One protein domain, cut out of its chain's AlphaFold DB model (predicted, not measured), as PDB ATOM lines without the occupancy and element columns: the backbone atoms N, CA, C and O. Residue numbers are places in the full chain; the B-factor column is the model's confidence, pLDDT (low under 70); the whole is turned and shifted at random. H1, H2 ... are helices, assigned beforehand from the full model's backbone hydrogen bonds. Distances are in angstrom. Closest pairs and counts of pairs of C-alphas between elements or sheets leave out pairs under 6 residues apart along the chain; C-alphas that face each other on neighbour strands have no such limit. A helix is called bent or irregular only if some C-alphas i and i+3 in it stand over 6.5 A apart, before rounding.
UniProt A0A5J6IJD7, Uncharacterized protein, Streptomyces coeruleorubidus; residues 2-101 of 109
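This is residues 2 to 101 of the 109 residues of an uncharacterized protein of Streptomyces coeruleorubidus (UniProt A0A5J6IJD7). The long helix H2 makes the longest part, with a helix folded back at each of its ends: H1 lies side by side with its first part, and the bent helix H3 folds back from its far end as a V, its arm H3b swinging away from H2 past the beginning of H1. A long link and the very short H4 then run back beyond H3b, on its side away from H2. The printed part has 100 residues, with four named helices in the order H1, H2, H3, H4 and no named strand; the class is all helix. The whole is loose, with a radius of gyration of the C-alphas of 16.6 A, and elongated, spanning 54 by 28 by 21 A.

H1, residues 2 to 17, and H2, residues 23 to 51, form a helical hairpin. They touch at a shallow tilt of 20 degrees and run opposite ways; the closest C-alphas, of Ala 15 and Ser 27, are 5.0 A apart. H3, residues 56 to 80, was assigned as one helix by its hydrogen bonds but is bent, with C-alphas 68 and 71 6.8 A apart. Its arms H3a, residues 56 to 68, and H3b, residues 71 to 80, stand at a steep tilt of 42 degrees. H2, with residues 44 to 51 alone, touches H3a in a second helical hairpin, at a steep tilt of 41 degrees, opposite ways; the closest C-alphas, of Ala 51 and His 59, are 4.3 A apart. H2 and H3b are near each other, with 6 pairs of C-alphas within 10 A. H1 and H3b are close but not clearly touching, the closest C-alphas being those of Leu 4 and Ala 77, 6.6 A apart. H4, residues 94 to 97, is close to but not clearly touching H3b, with C-alphas 71 and 96 closest at 7.0 A; it is apart from H1, H2 and H3a. Every O i to N i+4 pair is within hydrogen-bond range in H1 and H2, against 8 of 9 in H3a and 4 of 6 in H3b; H4 is too short for such a pair.

H1 begins at C-alpha 2, (-20.888, 23.651, -29.489), and measures 22.6 A. H2 measures 42.1 A and ends at C-alpha 51, (-21.069, 15.020, -45.817). H3a measures 18.2 A and H3b 15.2 A. H4 ends at C-alpha 97, (-5.635, 30.855, -46.510); it is neither bent nor irregular, but only just, with C-alphas 94 and 97 6.1 A apart.

The C-alphas farthest apart, of Glu 21 and Glu 101, are 55.3 A apart. The printed part has no cut. The links H1 to H2 and H2 to H3 are tight, and H3 to H4, residues 81 to 93, is long. The mean pLDDT of the printed part is 90.5; residue 21 and residues 94 to 101 are under 70.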
ATOM      1  N   SER A   2     -20.395  23.344 -30.845       87.56
ATOM      2  CA  SER A   2     -20.888  23.651 -29.489       87.56
ATOM      3  C   SER A   2     -20.385  24.981 -28.915       87.56
ATOM      4  O   SER A   2     -21.182  25.706 -28.331       87.56
ATOM      5  N   PHE A   3     -19.107  25.323 -29.120       92.44
ATOM      6  CA  PHE A   3     -18.522  26.582 -28.648       92.44
ATOM      7  C   PHE A   3     -19.262  27.822 -29.185       92.44
ATOM      8  O   PHE A   3     -19.812  28.592 -28.399       92.44
ATOM      9  N   LEU A   4     -19.332  27.993 -30.513       94.50
ATOM     10  CA  LEU A   4     -20.009  29.142 -31.130       94.50
ATOM     11  C   LEU A   4     -21.495  29.197 -30.773       94.50
ATOM     12  O   LEU A   4     -22.007  30.278 -30.506       94.50
ATOM     13  N   SER A   5     -22.186  28.055 -30.735       95.19
ATOM     14  CA  SER A   5     -23.597  28.030 -30.334       95.19
ATOM     15  C   SER A   5     -23.792  28.560 -28.912       95.19
ATOM     16  O   SER A   5     -24.648  29.413 -28.706       95.19
ATOM     17  N   ALA A   6     -22.959  28.132 -27.956       96.00
ATOM     18  CA  ALA A   6     -23.038  28.603 -26.573       96.00
ATOM     19  C   ALA A   6     -22.776  30.113 -26.453       96.00
ATOM     20  O   ALA A   6     -23.499  30.810 -25.745       96.00
ATOM     21  N   ARG A   7     -21.787  30.639 -27.186       96.62
ATOM     22  CA  ARG A   7     -21.490  32.080 -27.194       96.62
ATOM     23  C   ARG A   7     -22.626  32.910 -27.802       96.62
ATOM     24  O   ARG A   7     -22.974  33.961 -27.278       96.62
ATOM     25  N   LEU A   8     -23.268  32.410 -28.858       96.81
ATOM     26  CA  LEU A   8     -24.449  33.063 -29.433       96.81
ATOM     27  C   LEU A   8     -25.660  33.038 -28.489       96.81
ATOM     28  O   LEU A   8     -26.478  33.956 -28.529       96.81
ATOM     29  N   ASP A   9     -25.792  32.009 -27.649       97.62
ATOM     30  CA  ASP A   9     -26.836  31.953 -26.621       97.62
ATOM     31  C   ASP A   9     -26.585  32.973 -25.500       97.62
ATOM     32  O   ASP A   9     -27.529  33.608 -25.022       97.62
ATOM     33  N   GLU A  10     -25.324  33.184 -25.121       96.56
ATOM     34  CA  GLU A  10     -24.925  34.236 -24.181       96.56
ATOM     35  C   GLU A  10     -25.200  35.637 -24.737       96.56
ATOM     36  O   GLU A  10     -25.791  36.457 -24.034       96.56
ATOM     37  N   ASP A  11     -24.863  35.896 -26.004       96.81
ATOM     38  CA  ASP A  11     -25.148  37.176 -26.668       96.81
ATOM     39  C   ASP A  11     -26.659  37.456 -26.756       96.81
ATOM     40  O   ASP A  11     -27.101  38.580 -26.508       96.81
ATOM     41  N   ASP A  12     -27.472  36.438 -27.068       97.75
ATOM     42  CA  ASP A  12     -28.940  36.531 -27.063       97.75
ATOM     43  C   ASP A  12     -29.460  36.896 -25.663       97.75
ATOM     44  O   ASP A  12     -30.247  37.836 -25.498       97.75
ATOM     45  N   ALA A  13     -28.989  36.185 -24.633       97.12
ATOM     46  CA  ALA A  13     -29.377  36.429 -23.248       97.12
ATOM     47  C   ALA A  13     -28.967  37.834 -22.780       97.12
ATOM     48  O   ALA A  13     -29.786  38.552 -22.195       97.12
ATOM     49  N   ALA A  14     -27.739  38.256 -23.087       95.00
ATOM     50  CA  ALA A  14     -27.230  39.583 -22.770       95.00
ATOM     51  C   ALA A  14     -28.058  40.669 -23.469       95.00
ATOM     52  O   ALA A  14     -28.546  41.585 -22.806       95.00
ATOM     53  N   ALA A  15     -28.311  40.537 -24.774       94.69
ATOM     54  CA  ALA A  15     -29.088  41.506 -25.545       94.69
ATOM     55  C   ALA A  15     -30.516  41.692 -25.010       94.69
ATOM     56  O   ALA A  15     -31.036  42.814 -25.020       94.69
ATOM     57  N   ARG A  16     -31.143  40.618 -24.507       93.56
ATOM     58  CA  ARG A  16     -32.470  40.656 -23.860       93.56
ATOM     59  C   ARG A  16     -32.451  41.255 -22.459       93.56
ATOM     60  O   ARG A  16     -33.456  41.821 -22.035       93.56
ATOM     61  N   ALA A  17     -31.351  41.099 -21.727       93.19
ATOM     62  CA  ALA A  17     -31.211  41.608 -20.367       93.19
ATOM     63  C   ALA A  17     -30.942  43.121 -20.318       93.19
ATOM     64  O   ALA A  17     -31.210  43.752 -19.292       93.19
ATOM     65  N   VAL A  18     -30.444  43.711 -21.412       91.25
ATOM     66  CA  VAL A  18     -30.194  45.153 -21.518       91.25
ATOM     67  C   VAL A  18     -31.493  45.945 -21.316       91.25
ATOM     68  O   VAL A  18     -32.475  45.777 -22.039       91.25
ATOM     69  N   LYS A  19     -31.471  46.865 -20.347       83.56
ATOM     70  CA  LYS A  19     -32.548  47.821 -20.057       83.56
ATOM     71  C   LYS A  19     -31.978  49.236 -20.042       83.56
ATOM     72  O   LYS A  19     -30.913  49.457 -19.474       83.56
ATOM     73  N   GLY A  20     -32.698  50.190 -20.622       77.19
ATOM     74  CA  GLY A  20     -32.331  51.605 -20.610       77.19
ATOM     75  C   GLY A  20     -33.059  52.398 -21.692       77.19
ATOM     76  O   GLY A  20     -33.534  51.837 -22.681       77.19
ATOM     77  N   GLU A  21     -33.160  53.713 -21.514       69.12
ATOM     78  CA  GLU A  21     -33.670  54.590 -22.570       69.12
ATOM     79  C   GLU A  21     -32.744  54.522 -23.795       69.12
ATOM     80  O   GLU A  21     -31.524  54.615 -23.681       69.12
ATOM     81  N   GLY A  22     -33.319  54.291 -24.977       74.81
ATOM     82  CA  GLY A  22     -32.569  54.179 -26.234       74.81
ATOM     83  C   GLY A  22     -31.881  52.829 -26.487       74.81
ATOM     84  O   GLY A  22     -31.424  52.593 -27.605       74.81
ATOM     85  N   SER A  23     -31.861  51.900 -25.524       82.56
ATOM     86  CA  SER A  23     -31.190  50.602 -25.702       82.56
ATOM     87  C   SER A  23     -31.950  49.632 -26.616       82.56
ATOM     88  O   SER A  23     -31.350  48.726 -27.189       82.56
ATOM     89  N   GLY A  24     -33.259  49.836 -26.802       87.06
ATOM     90  CA  GLY A  24     -34.124  48.919 -27.551       87.06
ATOM     91  C   GLY A  24     -33.698  48.703 -29.007       87.06
ATOM     92  O   GLY A  24     -33.719  47.571 -29.485       87.06
ATOM     93  N   ALA A  25     -33.251  49.756 -29.701       90.12
ATOM     94  CA  ALA A  25     -32.800  49.645 -31.090       90.12
ATOM     95  C   ALA A  25     -31.479  48.864 -31.214       90.12
ATOM     96  O   ALA A  25     -31.318  48.056 -32.130       90.12
ATOM     97  N   LEU A  26     -30.550  49.069 -30.274       91.12
ATOM     98  CA  LEU A  26     -29.280  48.346 -30.242       91.12
ATOM     99  C   LEU A  26     -29.496  46.869 -29.888       91.12
ATOM    100  O   LEU A  26     -29.000  46.004 -30.605       91.12
ATOM    101  N   SER A  27     -30.300  46.577 -28.861       93.88
ATOM    102  CA  SER A  27     -30.681  45.205 -28.506       93.88
ATOM    103  C   SER A  27     -31.350  44.485 -29.676       93.88
ATOM    104  O   SER A  27     -30.975  43.361 -29.997       93.88
ATOM    105  N   ALA A  28     -32.290  45.134 -30.373       94.38
ATOM    106  CA  ALA A  28     -32.942  44.548 -31.545       94.38
ATOM    107  C   ALA A  28     -31.941  44.212 -32.664       94.38
ATOM    108  O   ALA A  28     -32.040  43.152 -33.282       94.38
ATOM    109  N   ARG A  29     -30.946  45.080 -32.897       95.81
ATOM    110  CA  ARG A  29     -29.882  44.826 -33.874       95.81
ATOM    111  C   ARG A  29     -29.001  43.640 -33.476       95.81
ATOM    112  O   ARG A  29     -28.716  42.813 -34.335       95.81
ATOM    113  N   VAL A  30     -28.593  43.537 -32.208       95.81
ATOM    114  CA  VAL A  30     -27.792  42.395 -31.720       95.81
ATOM    115  C   VAL A  30     -28.575  41.090 -31.860       95.81
ATOM    116  O   VAL A  30     -28.047  40.110 -32.375       95.81
ATOM    117  N   LEU A  31     -29.864  41.082 -31.510       97.38
ATOM    118  CA  LEU A  31     -30.722  39.907 -31.692       97.38
ATOM    119  C   LEU A  31     -30.846  39.488 -33.165       97.38
ATOM    120  O   LEU A  31     -30.847  38.293 -33.466       97.38
ATOM    121  N   ALA A  32     -30.929  40.451 -34.087       97.81
ATOM    122  CA  ALA A  32     -30.943  40.170 -35.520       97.81
ATOM    123  C   ALA A  32     -29.610  39.572 -36.008       97.81
ATOM    124  O   ALA A  32     -29.617  38.626 -36.795       97.81
ATOM    125  N   ASP A  33     -28.480  40.077 -35.510       97.81
ATOM    126  CA  ASP A  33     -27.147  39.543 -35.807       97.81
ATOM    127  C   ASP A  33     -26.974  38.106 -35.281       97.81
ATOM    128  O   ASP A  33     -26.593  37.207 -36.034       97.81
ATOM    129  N   VAL A  34     -27.378  37.842 -34.033       98.12
ATOM    130  CA  VAL A  34     -27.405  36.486 -33.460       98.12
ATOM    131  C   VAL A  34     -28.280  35.551 -34.299       98.12
ATOM    132  O   VAL A  34     -27.879  34.425 -34.607       98.12
ATOM    133  N   ALA A  35     -29.467  36.001 -34.719       98.19
ATOM    134  CA  ALA A  35     -30.354  35.204 -35.563       98.19
ATOM    135  C   ALA A  35     -29.716  34.857 -36.921       98.19
ATOM    136  O   ALA A  35     -29.845  33.716 -37.382       98.19
ATOM    137  N   ALA A  36     -28.999  35.804 -37.535       98.19
ATOM    138  CA  ALA A  36     -28.270  35.589 -38.780       98.19
ATOM    139  C   ALA A  36     -27.126  34.575 -38.600       98.19
ATOM    140  O   ALA A  36     -27.048  33.598 -39.351       98.19
ATOM    141  N   LYS A  37     -26.304  34.732 -37.555       97.62
ATOM    142  CA  LYS A  37     -25.211  33.802 -37.222       97.62
ATOM    143  C   LYS A  37     -25.729  32.393 -36.915       97.62
ATOM    144  O   LYS A  37     -25.186  31.414 -37.423       97.62
ATOM    145  N   ARG A  38     -26.855  32.258 -36.199       97.81
ATOM    146  CA  ARG A  38     -27.540  30.960 -36.008       97.81
ATOM    147  C   ARG A  38     -28.024  30.354 -37.331       97.81
ATOM    148  O   ARG A  38     -28.032  29.133 -37.477       97.81
ATOM    149  N   GLY A  39     -28.435  31.177 -38.295       97.62
ATOM    150  CA  GLY A  39     -28.758  30.735 -39.655       97.62
ATOM    151  C   GLY A  39     -27.567  30.091 -40.362       97.62
ATOM    152  O   GLY A  39     -27.712  29.009 -40.931       97.62
ATOM    153  N   LEU A  40     -26.387  30.706 -40.249       96.75
ATOM    154  CA  LEU A  40     -25.142  30.139 -40.764       96.75
ATOM    155  C   LEU A  40     -24.797  28.805 -40.087       96.75
ATOM    156  O   LEU A  40     -24.469  27.846 -40.783       96.75
ATOM    157  N   LEU A  41     -24.922  28.703 -38.757       96.75
ATOM    158  CA  LEU A  41     -24.642  27.442 -38.056       96.75
ATOM    159  C   LEU A  41     -25.575  26.311 -38.512       96.75
ATOM    160  O   LEU A  41     -25.098  25.224 -38.831       96.75
ATOM    161  N   ARG A  42     -26.879  26.578 -38.679       97.56
ATOM    162  CA  ARG A  42     -27.822  25.591 -39.242       97.56
ATOM    163  C   ARG A  42     -27.453  25.160 -40.662       97.56
ATOM    164  O   ARG A  42     -27.648  23.999 -41.021       97.56
ATOM    165  N   PHE A  43     -26.943  26.081 -41.483       96.81
ATOM    166  CA  PHE A  43     -26.460  25.743 -42.821       96.81
ATOM    167  C   PHE A  43     -25.264  24.790 -42.751       96.81
ATOM    168  O   PHE A  43     -25.270  23.761 -43.422       96.81
ATOM    169  N   VAL A  44     -24.282  25.073 -41.893       96.50
ATOM    170  CA  VAL A  44     -23.121  24.194 -41.691       96.50
ATOM    171  C   VAL A  44     -23.552  22.825 -41.156       96.50
ATOM    172  O   VAL A  44     -23.098  21.814 -41.679       96.50
ATOM    173  N   GLU A  45     -24.466  22.755 -40.186       96.44
ATOM    174  CA  GLU A  45     -25.026  21.483 -39.693       96.44
ATOM    175  C   GLU A  45     -25.707  20.675 -40.808       96.44
ATOM    176  O   GLU A  45     -25.602  19.449 -40.863       96.44
ATOM    177  N   CYS A  46     -26.401  21.352 -41.728       96.56
ATOM    178  CA  CYS A  46     -26.967  20.715 -42.912       96.56
ATOM    179  C   CYS A  46     -25.867  20.108 -43.794       96.56
ATOM    180  O   CYS A  46     -25.971  18.947 -44.186       96.56
ATOM    181  N   GLN A  47     -24.781  20.848 -44.032       96.31
ATOM    182  CA  GLN A  47     -23.647  20.330 -44.799       96.31
ATOM    183  C   GLN A  47     -22.925  19.186 -44.079       96.31
ATOM    184  O   GLN A  47     -22.525  18.231 -44.730       96.31
ATOM    185  N   GLN A  48     -22.828  19.204 -42.749       95.62
ATOM    186  CA  GLN A  48     -22.288  18.079 -41.973       95.62
ATOM    187  C   GLN A  48     -23.109  16.801 -42.171       95.62
ATOM    188  O   GLN A  48     -22.539  15.728 -42.349       95.62
ATOM    189  N   ARG A  49     -24.445  16.906 -42.210       95.94
ATOM    190  CA  ARG A  49     -25.309  15.760 -42.541       95.94
ATOM    191  C   ARG A  49     -25.100  15.286 -43.979       95.94
ATOM    192  O   ARG A  49     -24.972  14.087 -44.199       95.94
ATOM    193  N   ASN A  50     -25.022  16.210 -44.934       95.38
ATOM    194  CA  ASN A  50     -24.780  15.888 -46.344       95.38
ATOM    195  C   ASN A  50     -23.408  15.231 -46.563       95.38
ATOM    196  O   ASN A  50     -23.290  14.305 -47.357       95.38
ATOM    197  N   ALA A  51     -22.387  15.646 -45.815       93.44
ATOM    198  CA  ALA A  51     -21.069  15.020 -45.817       93.44
ATOM    199  C   ALA A  51     -21.095  13.584 -45.259       93.44
ATOM    200  O   ALA A  51     -20.228  12.785 -45.591       93.44
ATOM    201  N   GLY A  52     -22.092  13.221 -44.450       92.00
ATOM    202  CA  GLY A  52     -22.322  11.840 -44.020       92.00
ATOM    203  C   GLY A  52     -23.130  10.993 -45.010       92.00
ATOM    204  O   GLY A  52     -23.353   9.812 -44.748       92.00
ATOM    205  N   ALA A  53     -23.613  11.568 -46.118       90.00
ATOM    206  CA  ALA A  53     -24.424  10.844 -47.092       90.00
ATOM    207  C   ALA A  53     -23.577   9.852 -47.907       90.00
ATOM    208  O   ALA A  53     -22.435  10.129 -48.259       90.00
ATOM    209  N   GLY A  54     -24.167   8.705 -48.259       86.94
ATOM    210  CA  GLY A  54     -23.523   7.720 -49.140       86.94
ATOM    211  C   GLY A  54     -23.509   8.119 -50.621       86.94
ATOM    212  O   GLY A  54     -22.787   7.516 -51.409       86.94
ATOM    213  N   ASP A  55     -24.302   9.122 -51.008       93.31
ATOM    214  CA  ASP A  55     -24.320   9.658 -52.368       93.31
ATOM    215  C   ASP A  55     -23.137  10.611 -52.580       93.31
ATOM    216  O   ASP A  55     -23.066  11.682 -51.973       93.31
ATOM    217  N   PHE A  56     -22.227  10.239 -53.481       83.81
ATOM    218  CA  PHE A  56     -21.049  11.031 -53.826       83.81
ATOM    219  C   PHE A  56     -21.394  12.433 -54.353       83.81
ATOM    220  O   PHE A  56     -20.677  13.391 -54.052       83.81
ATOM    221  N   MET A  57     -22.507  12.574 -55.083       93.62
ATOM    222  CA  MET A  57     -22.957  13.859 -55.634       93.62
ATOM    223  C   MET A  57     -23.434  14.831 -54.549       93.62
ATOM    224  O   MET A  57     -23.532  16.030 -54.797       93.62
ATOM    225  N   VAL A  58     -23.697  14.327 -53.341       91.31
ATOM    226  CA  VAL A  58     -24.067  15.116 -52.160       91.31
ATOM    227  C   VAL A  58     -22.871  15.263 -51.216       91.31
ATOM    228  O   VAL A  58     -22.567  16.369 -50.769       91.31
ATOM    229  N   HIS A  59     -22.154  14.167 -50.964       92.00
ATOM    230  CA  HIS A  59     -21.006  14.103 -50.064       92.00
ATOM    231  C   HIS A  59     -19.862  15.031 -50.488       92.00
ATOM    232  O   HIS A  59     -19.401  15.849 -49.688       92.00
ATOM    233  N   GLY A  60     -19.405  14.924 -51.742       91.69
ATOM    234  CA  GLY A  60     -18.242  15.667 -52.232       91.69
ATOM    235  C   GLY A  60     -18.419  17.187 -52.112       91.69
ATOM    236  O   GLY A  60     -17.608  17.843 -51.451       91.69
ATOM    237  N   PRO A  61     -19.501  17.765 -52.671       94.69
ATOM    238  CA  PRO A  61     -19.783  19.193 -52.536       94.69
ATOM    239  C   PRO A  61     -19.944  19.657 -51.083       94.69
ATOM    240  O   PRO A  61     -19.495  20.751 -50.738       94.69
ATOM    241  N   ALA A  62     -20.540  18.832 -50.215       94.75
ATOM    242  CA  ALA A  62     -20.700  19.161 -48.803       94.75
ATOM    243  C   ALA A  62     -19.351  19.252 -48.075       94.75
ATOM    244  O   ALA A  62     -19.122  20.209 -47.337       94.75
ATOM    245  N   MET A  63     -18.429  18.317 -48.328       93.62
ATOM    246  CA  MET A  63     -17.074  18.356 -47.764       93.62
ATOM    247  C   MET A  63     -16.303  19.609 -48.196       93.62
ATOM    248  O   MET A  63     -15.694  20.271 -47.355       93.62
ATOM    249  N   VAL A  64     -16.381  19.983 -49.480       92.56
ATOM    250  CA  VAL A  64     -15.756  21.214 -49.997       92.56
ATOM    251  C   VAL A  64     -16.342  22.452 -49.316       92.56
ATOM    252  O   VAL A  64     -15.600  23.324 -48.867       92.56
ATOM    253  N   MET A  65     -17.669  22.518 -49.183       93.88
ATOM    254  CA  MET A  65     -18.339  23.634 -48.517       93.88
ATOM    255  C   MET A  65     -17.952  23.744 -47.036       93.88
ATOM    256  O   MET A  65     -17.701  24.841 -46.543       93.88
ATOM    257  N   LEU A  66     -17.858  22.621 -46.320       94.38
ATOM    258  CA  LEU A  66     -17.419  22.603 -44.922       94.38
ATOM    259  C   LEU A  66     -15.980  23.094 -44.762       94.38
ATOM    260  O   LEU A  66     -15.712  23.885 -43.858       94.38
ATOM    261  N   ALA A  67     -15.075  22.667 -45.648       91.19
ATOM    262  CA  ALA A  67     -13.697  23.146 -45.655       91.19
ATOM    263  C   ALA A  67     -13.637  24.666 -45.878       91.19
ATOM    264  O   ALA A  67     -12.964  25.365 -45.127       91.19
ATOM    265  N   ALA A  68     -14.413  25.188 -46.834       90.94
ATOM    266  CA  ALA A  68     -14.479  26.621 -47.123       90.94
ATOM    267  C   ALA A  68     -15.103  27.453 -45.985       90.94
ATOM    268  O   ALA A  68     -14.736  28.609 -45.786       90.94
ATOM    269  N   LEU A  69     -16.041  26.887 -45.221       92.38
ATOM    270  CA  LEU A  69     -16.706  27.588 -44.115       92.38
ATOM    271  C   LEU A  69     -15.894  27.601 -42.821       92.38
ATOM    272  O   LEU A  69     -16.099  28.487 -41.992       92.38
ATOM    273  N   LYS A  70     -14.976  26.654 -42.631       91.25
ATOM    274  CA  LYS A  70     -14.130  26.574 -41.434       91.25
ATOM    275  C   LYS A  70     -13.428  27.908 -41.084       91.25
ATOM    276  O   LYS A  70     -13.631  28.367 -39.957       91.25
ATOM    277  N   PRO A  71     -12.711  28.588 -42.003       90.75
ATOM    278  CA  PRO A  71     -12.083  29.881 -41.708       90.75
ATOM    279  C   PRO A  71     -13.092  30.984 -41.351       90.75
ATOM    280  O   PRO A  71     -12.823  31.821 -40.487       90.75
ATOM    281  N   VAL A  72     -14.276  30.973 -41.974       91.88
ATOM    282  CA  VAL A  72     -15.357  31.935 -41.688       91.88
ATOM    283  C   VAL A  72     -15.857  31.770 -40.254       91.88
ATOM    284  O   VAL A  72     -16.034  32.752 -39.536       91.88
ATOM    285  N   LEU A  73     -16.054  30.527 -39.811       93.75
ATOM    286  CA  LEU A  73     -16.498  30.243 -38.449       93.75
ATOM    287  C   LEU A  73     -15.443  30.635 -37.405       93.75
ATOM    288  O   LEU A  73     -15.803  31.155 -36.352       93.75
ATOM    289  N   ARG A  74     -14.152  30.454 -37.701       92.88
ATOM    290  CA  ARG A  74     -13.063  30.927 -36.828       92.88
ATOM    291  C   ARG A  74     -13.004  32.445 -36.732       92.88
ATOM    292  O   ARG A  74     -12.861  32.982 -35.643       92.88
ATOM    293  N   HIS A  75     -13.238  33.148 -37.838       92.62
ATOM    294  CA  HIS A  75     -13.371  34.605 -37.809       92.62
ATOM    295  C   HIS A  75     -14.531  35.065 -36.926       92.62
ATOM    296  O   HIS A  75     -14.373  36.018 -36.169       92.62
ATOM    297  N   LEU A  76     -15.673  34.373 -36.949       93.62
ATOM    298  CA  LEU A  76     -16.764  34.665 -36.011       93.62
ATOM    299  C   LEU A  76     -16.362  34.413 -34.554       93.62
ATOM    300  O   LEU A  76     -16.792  35.156 -33.674       93.62
ATOM    301  N   ALA A  77     -15.531  33.402 -34.297       94.69
ATOM    302  CA  ALA A  77     -15.065  33.080 -32.954       94.69
ATOM    303  C   ALA A  77     -14.122  34.140 -32.360       94.69
ATOM    304  O   ALA A  77     -14.061  34.253 -31.139       94.69
ATOM    305  N   THR A  78     -13.454  34.958 -33.188       94.19
ATOM    306  CA  THR A  78     -12.550  36.030 -32.713       94.19
ATOM    307  C   THR A  78     -13.226  37.035 -31.783       94.19
ATOM    308  O   THR A  78     -12.570  37.585 -30.903       94.19
ATOM    309  N   ALA A  79     -14.546  37.222 -31.906       94.38
ATOM    310  CA  ALA A  79     -15.326  38.067 -31.003       94.38
ATOM    311  C   ALA A  79     -15.288  37.591 -29.536       94.38
ATOM    312  O   ALA A  79     -15.642  38.349 -28.638       94.38
ATOM    313  N   TYR A  80     -14.863  36.348 -29.296       95.56
ATOM    314  CA  TYR A  80     -14.851  35.701 -27.989       95.56
ATOM    315  C   TYR A  80     -13.443  35.310 -27.522       95.56
ATOM    316  O   TYR A  80     -13.344  34.513 -26.595       95.56
ATOM    317  N   VAL A  81     -12.366  35.829 -28.127       94.44
ATOM    318  CA  VAL A  81     -10.978  35.455 -27.764       94.44
ATOM    319  C   VAL A  81     -10.656  35.716 -26.286       94.44
ATOM    320  O   VAL A  81      -9.990  34.913 -25.643       94.44
ATOM    321  N   ASP A  82     -11.223  36.780 -25.713       93.88
ATOM    322  CA  ASP A  82     -11.055  37.139 -24.298       93.88
ATOM    323  C   ASP A  82     -11.996  36.358 -23.356       93.88
ATOM    324  O   ASP A  82     -12.023  36.591 -22.144       93.88
ATOM    325  N   HIS A  83     -12.818  35.449 -23.888       93.56
ATOM    326  CA  HIS A  83     -13.746  34.663 -23.085       93.56
ATOM    327  C   HIS A  83     -12.975  33.596 -22.278       93.56
ATOM    328  O   HIS A  83     -12.183  32.853 -22.852       93.56
ATOM    329  N   PRO A  84     -13.238  33.405 -20.968       93.31
ATOM    330  CA  PRO A  84     -12.469  32.477 -20.120       93.31
ATOM    331  C   PRO A  84     -12.531  31.010 -20.573       93.31
ATOM    332  O   PRO A  84     -11.640  30.225 -20.273       93.31
ATOM    333  N   ASN A  85     -13.592  30.653 -21.297       92.12
ATOM    334  CA  ASN A  85     -13.786  29.327 -21.890       92.12
ATOM    335  C   ASN A  85     -13.543  29.328 -23.408       92.12
ATOM    336  O   ASN A  85     -14.189  28.551 -24.113       92.12
ATOM    337  N   PHE A  86     -12.749  30.267 -23.929       92.75
ATOM    338  CA  PHE A  86     -12.352  30.255 -25.331       92.75
ATOM    339  C   PHE A  86     -11.540  28.991 -25.617       92.75
ATOM    340  O   PHE A  86     -10.641  28.635 -24.856       92.75
ATOM    341  N   ASP A  87     -11.902  28.288 -26.685       90.00
ATOM    342  CA  ASP A  87     -11.201  27.084 -27.107       90.00
ATOM    343  C   ASP A  87     -10.189  27.463 -28.206       90.00
ATOM    344  O   ASP A  87     -10.615  27.911 -29.277       90.00
ATOM    345  N   PRO A  88      -8.868  27.300 -27.970       89.94
ATOM    346  CA  PRO A  88      -7.828  27.681 -28.924       89.94
ATOM    347  C   PRO A  88      -7.956  27.023 -30.305       89.94
ATOM    348  O   PRO A  88      -7.418  27.544 -31.277       89.94
ATOM    349  N   GLU A  89      -8.702  25.916 -30.451       88.81
ATOM    350  CA  GLU A  89      -8.975  25.323 -31.772       88.81
ATOM    351  C   GLU A  89      -9.716  26.286 -32.732       88.81
ATOM    352  O   GLU A  89      -9.735  26.071 -33.958       88.81
ATOM    353  N   TRP A  90     -10.354  27.322 -32.169       90.12
ATOM    354  CA  TRP A  90     -11.125  28.347 -32.870       90.12
ATOM    355  C   TRP A  90     -10.319  29.590 -33.240       90.12
ATOM    356  O   TRP A  90     -10.866  30.443 -33.944       90.12
ATOM    357  N   GLU A  91      -9.056  29.705 -32.822       88.12
ATOM    358  CA  GLU A  91      -8.198  30.792 -33.296       88.12
ATOM    359  C   GLU A  91      -8.074  30.732 -34.822       88.12
ATOM    360  O   GLU A  91      -7.922  29.639 -35.389       88.12
ATOM    361  N   PRO A  92      -8.175  31.877 -35.522       83.19
ATOM    362  CA  PRO A  92      -7.853  31.932 -36.936       83.19
ATOM    363  C   PRO A  92      -6.444  31.390 -37.155       83.19
ATOM    364  O   PRO A  92      -5.494  31.839 -36.523       83.19
ATOM    365  N   ASN A  93      -6.319  30.425 -38.059       79.69
ATOM    366  CA  ASN A  93      -5.023  29.972 -38.522       79.69
ATOM    367  C   ASN A  93      -4.737  30.674 -39.854       79.69
ATOM    368  O   ASN A  93      -5.478  30.475 -40.817       79.69
ATOM    369  N   GLU A  94      -3.701  31.513 -39.890       66.88
ATOM    370  CA  GLU A  94      -3.290  32.248 -41.094       66.88
ATOM    371  C   GLU A  94      -2.880  31.298 -42.235       66.88
ATOM    372  O   GLU A  94      -3.137  31.595 -43.403       66.88
ATOM    373  N   ASP A  95      -2.404  30.096 -41.899       67.56
ATOM    374  CA  ASP A  95      -2.012  29.061 -42.861       67.56
ATOM    375  C   ASP A  95      -3.223  28.428 -43.583       67.56
ATOM    376  O   ASP A  95      -3.064  27.727 -44.580       67.56
ATOM    377  N   GLU A  96      -4.465  28.655 -43.121       65.69
ATOM    378  CA  GLU A  96      -5.671  28.129 -43.793       65.69
ATOM    379  C   GLU A  96      -6.054  28.887 -45.069       65.69
ATOM    380  O   GLU A  96      -6.919  28.427 -45.818       65.69
ATOM    381  N   TYR A  97      -5.427  30.038 -45.314       63.59
ATOM    382  CA  TYR A  97      -5.635  30.855 -46.510       63.59
ATOM    383  C   TYR A  97      -4.559  30.635 -47.568       63.59
ATOM    384  O   TYR A  97      -4.712  31.118 -48.695       63.59
ATOM    385  N   GLU A  98      -3.481  29.926 -47.226       63.97
ATOM    386  CA  GLU A  98      -2.423  29.647 -48.180       63.97
ATOM    387  C   GLU A  98      -2.928  28.664 -49.244       63.97
ATOM    388  O   GLU A  98      -3.479  27.605 -48.921       63.97
ATOM    389  N   PRO A  99      -2.777  28.999 -50.539       62.03
ATOM    390  CA  PRO A  99      -3.033  28.046 -51.600       62.03
ATOM    391  C   PRO A  99      -2.146  26.830 -51.363       62.03
ATOM    392  O   PRO A  99      -0.925  26.967 -51.318       62.03
ATOM    393  N   ASP A 100      -2.751  25.649 -51.236       61.72
ATOM    394  CA  ASP A 100      -1.999  24.400 -51.134       61.72
ATOM    395  C   ASP A 100      -0.987  24.352 -52.285       61.72
ATOM    396  O   ASP A 100      -1.360  24.388 -53.464       61.72
ATOM    397  N   GLU A 101       0.302  24.329 -51.932       66.38
ATOM    398  CA  GLU A 101       1.408  24.474 -52.878       66.38
ATOM    399  C   GLU A 101       1.345  23.437 -54.004       66.38
ATOM    400  O   GLU A 101       1.800  23.703 -55.116       66.38
TER     401      GLU A 101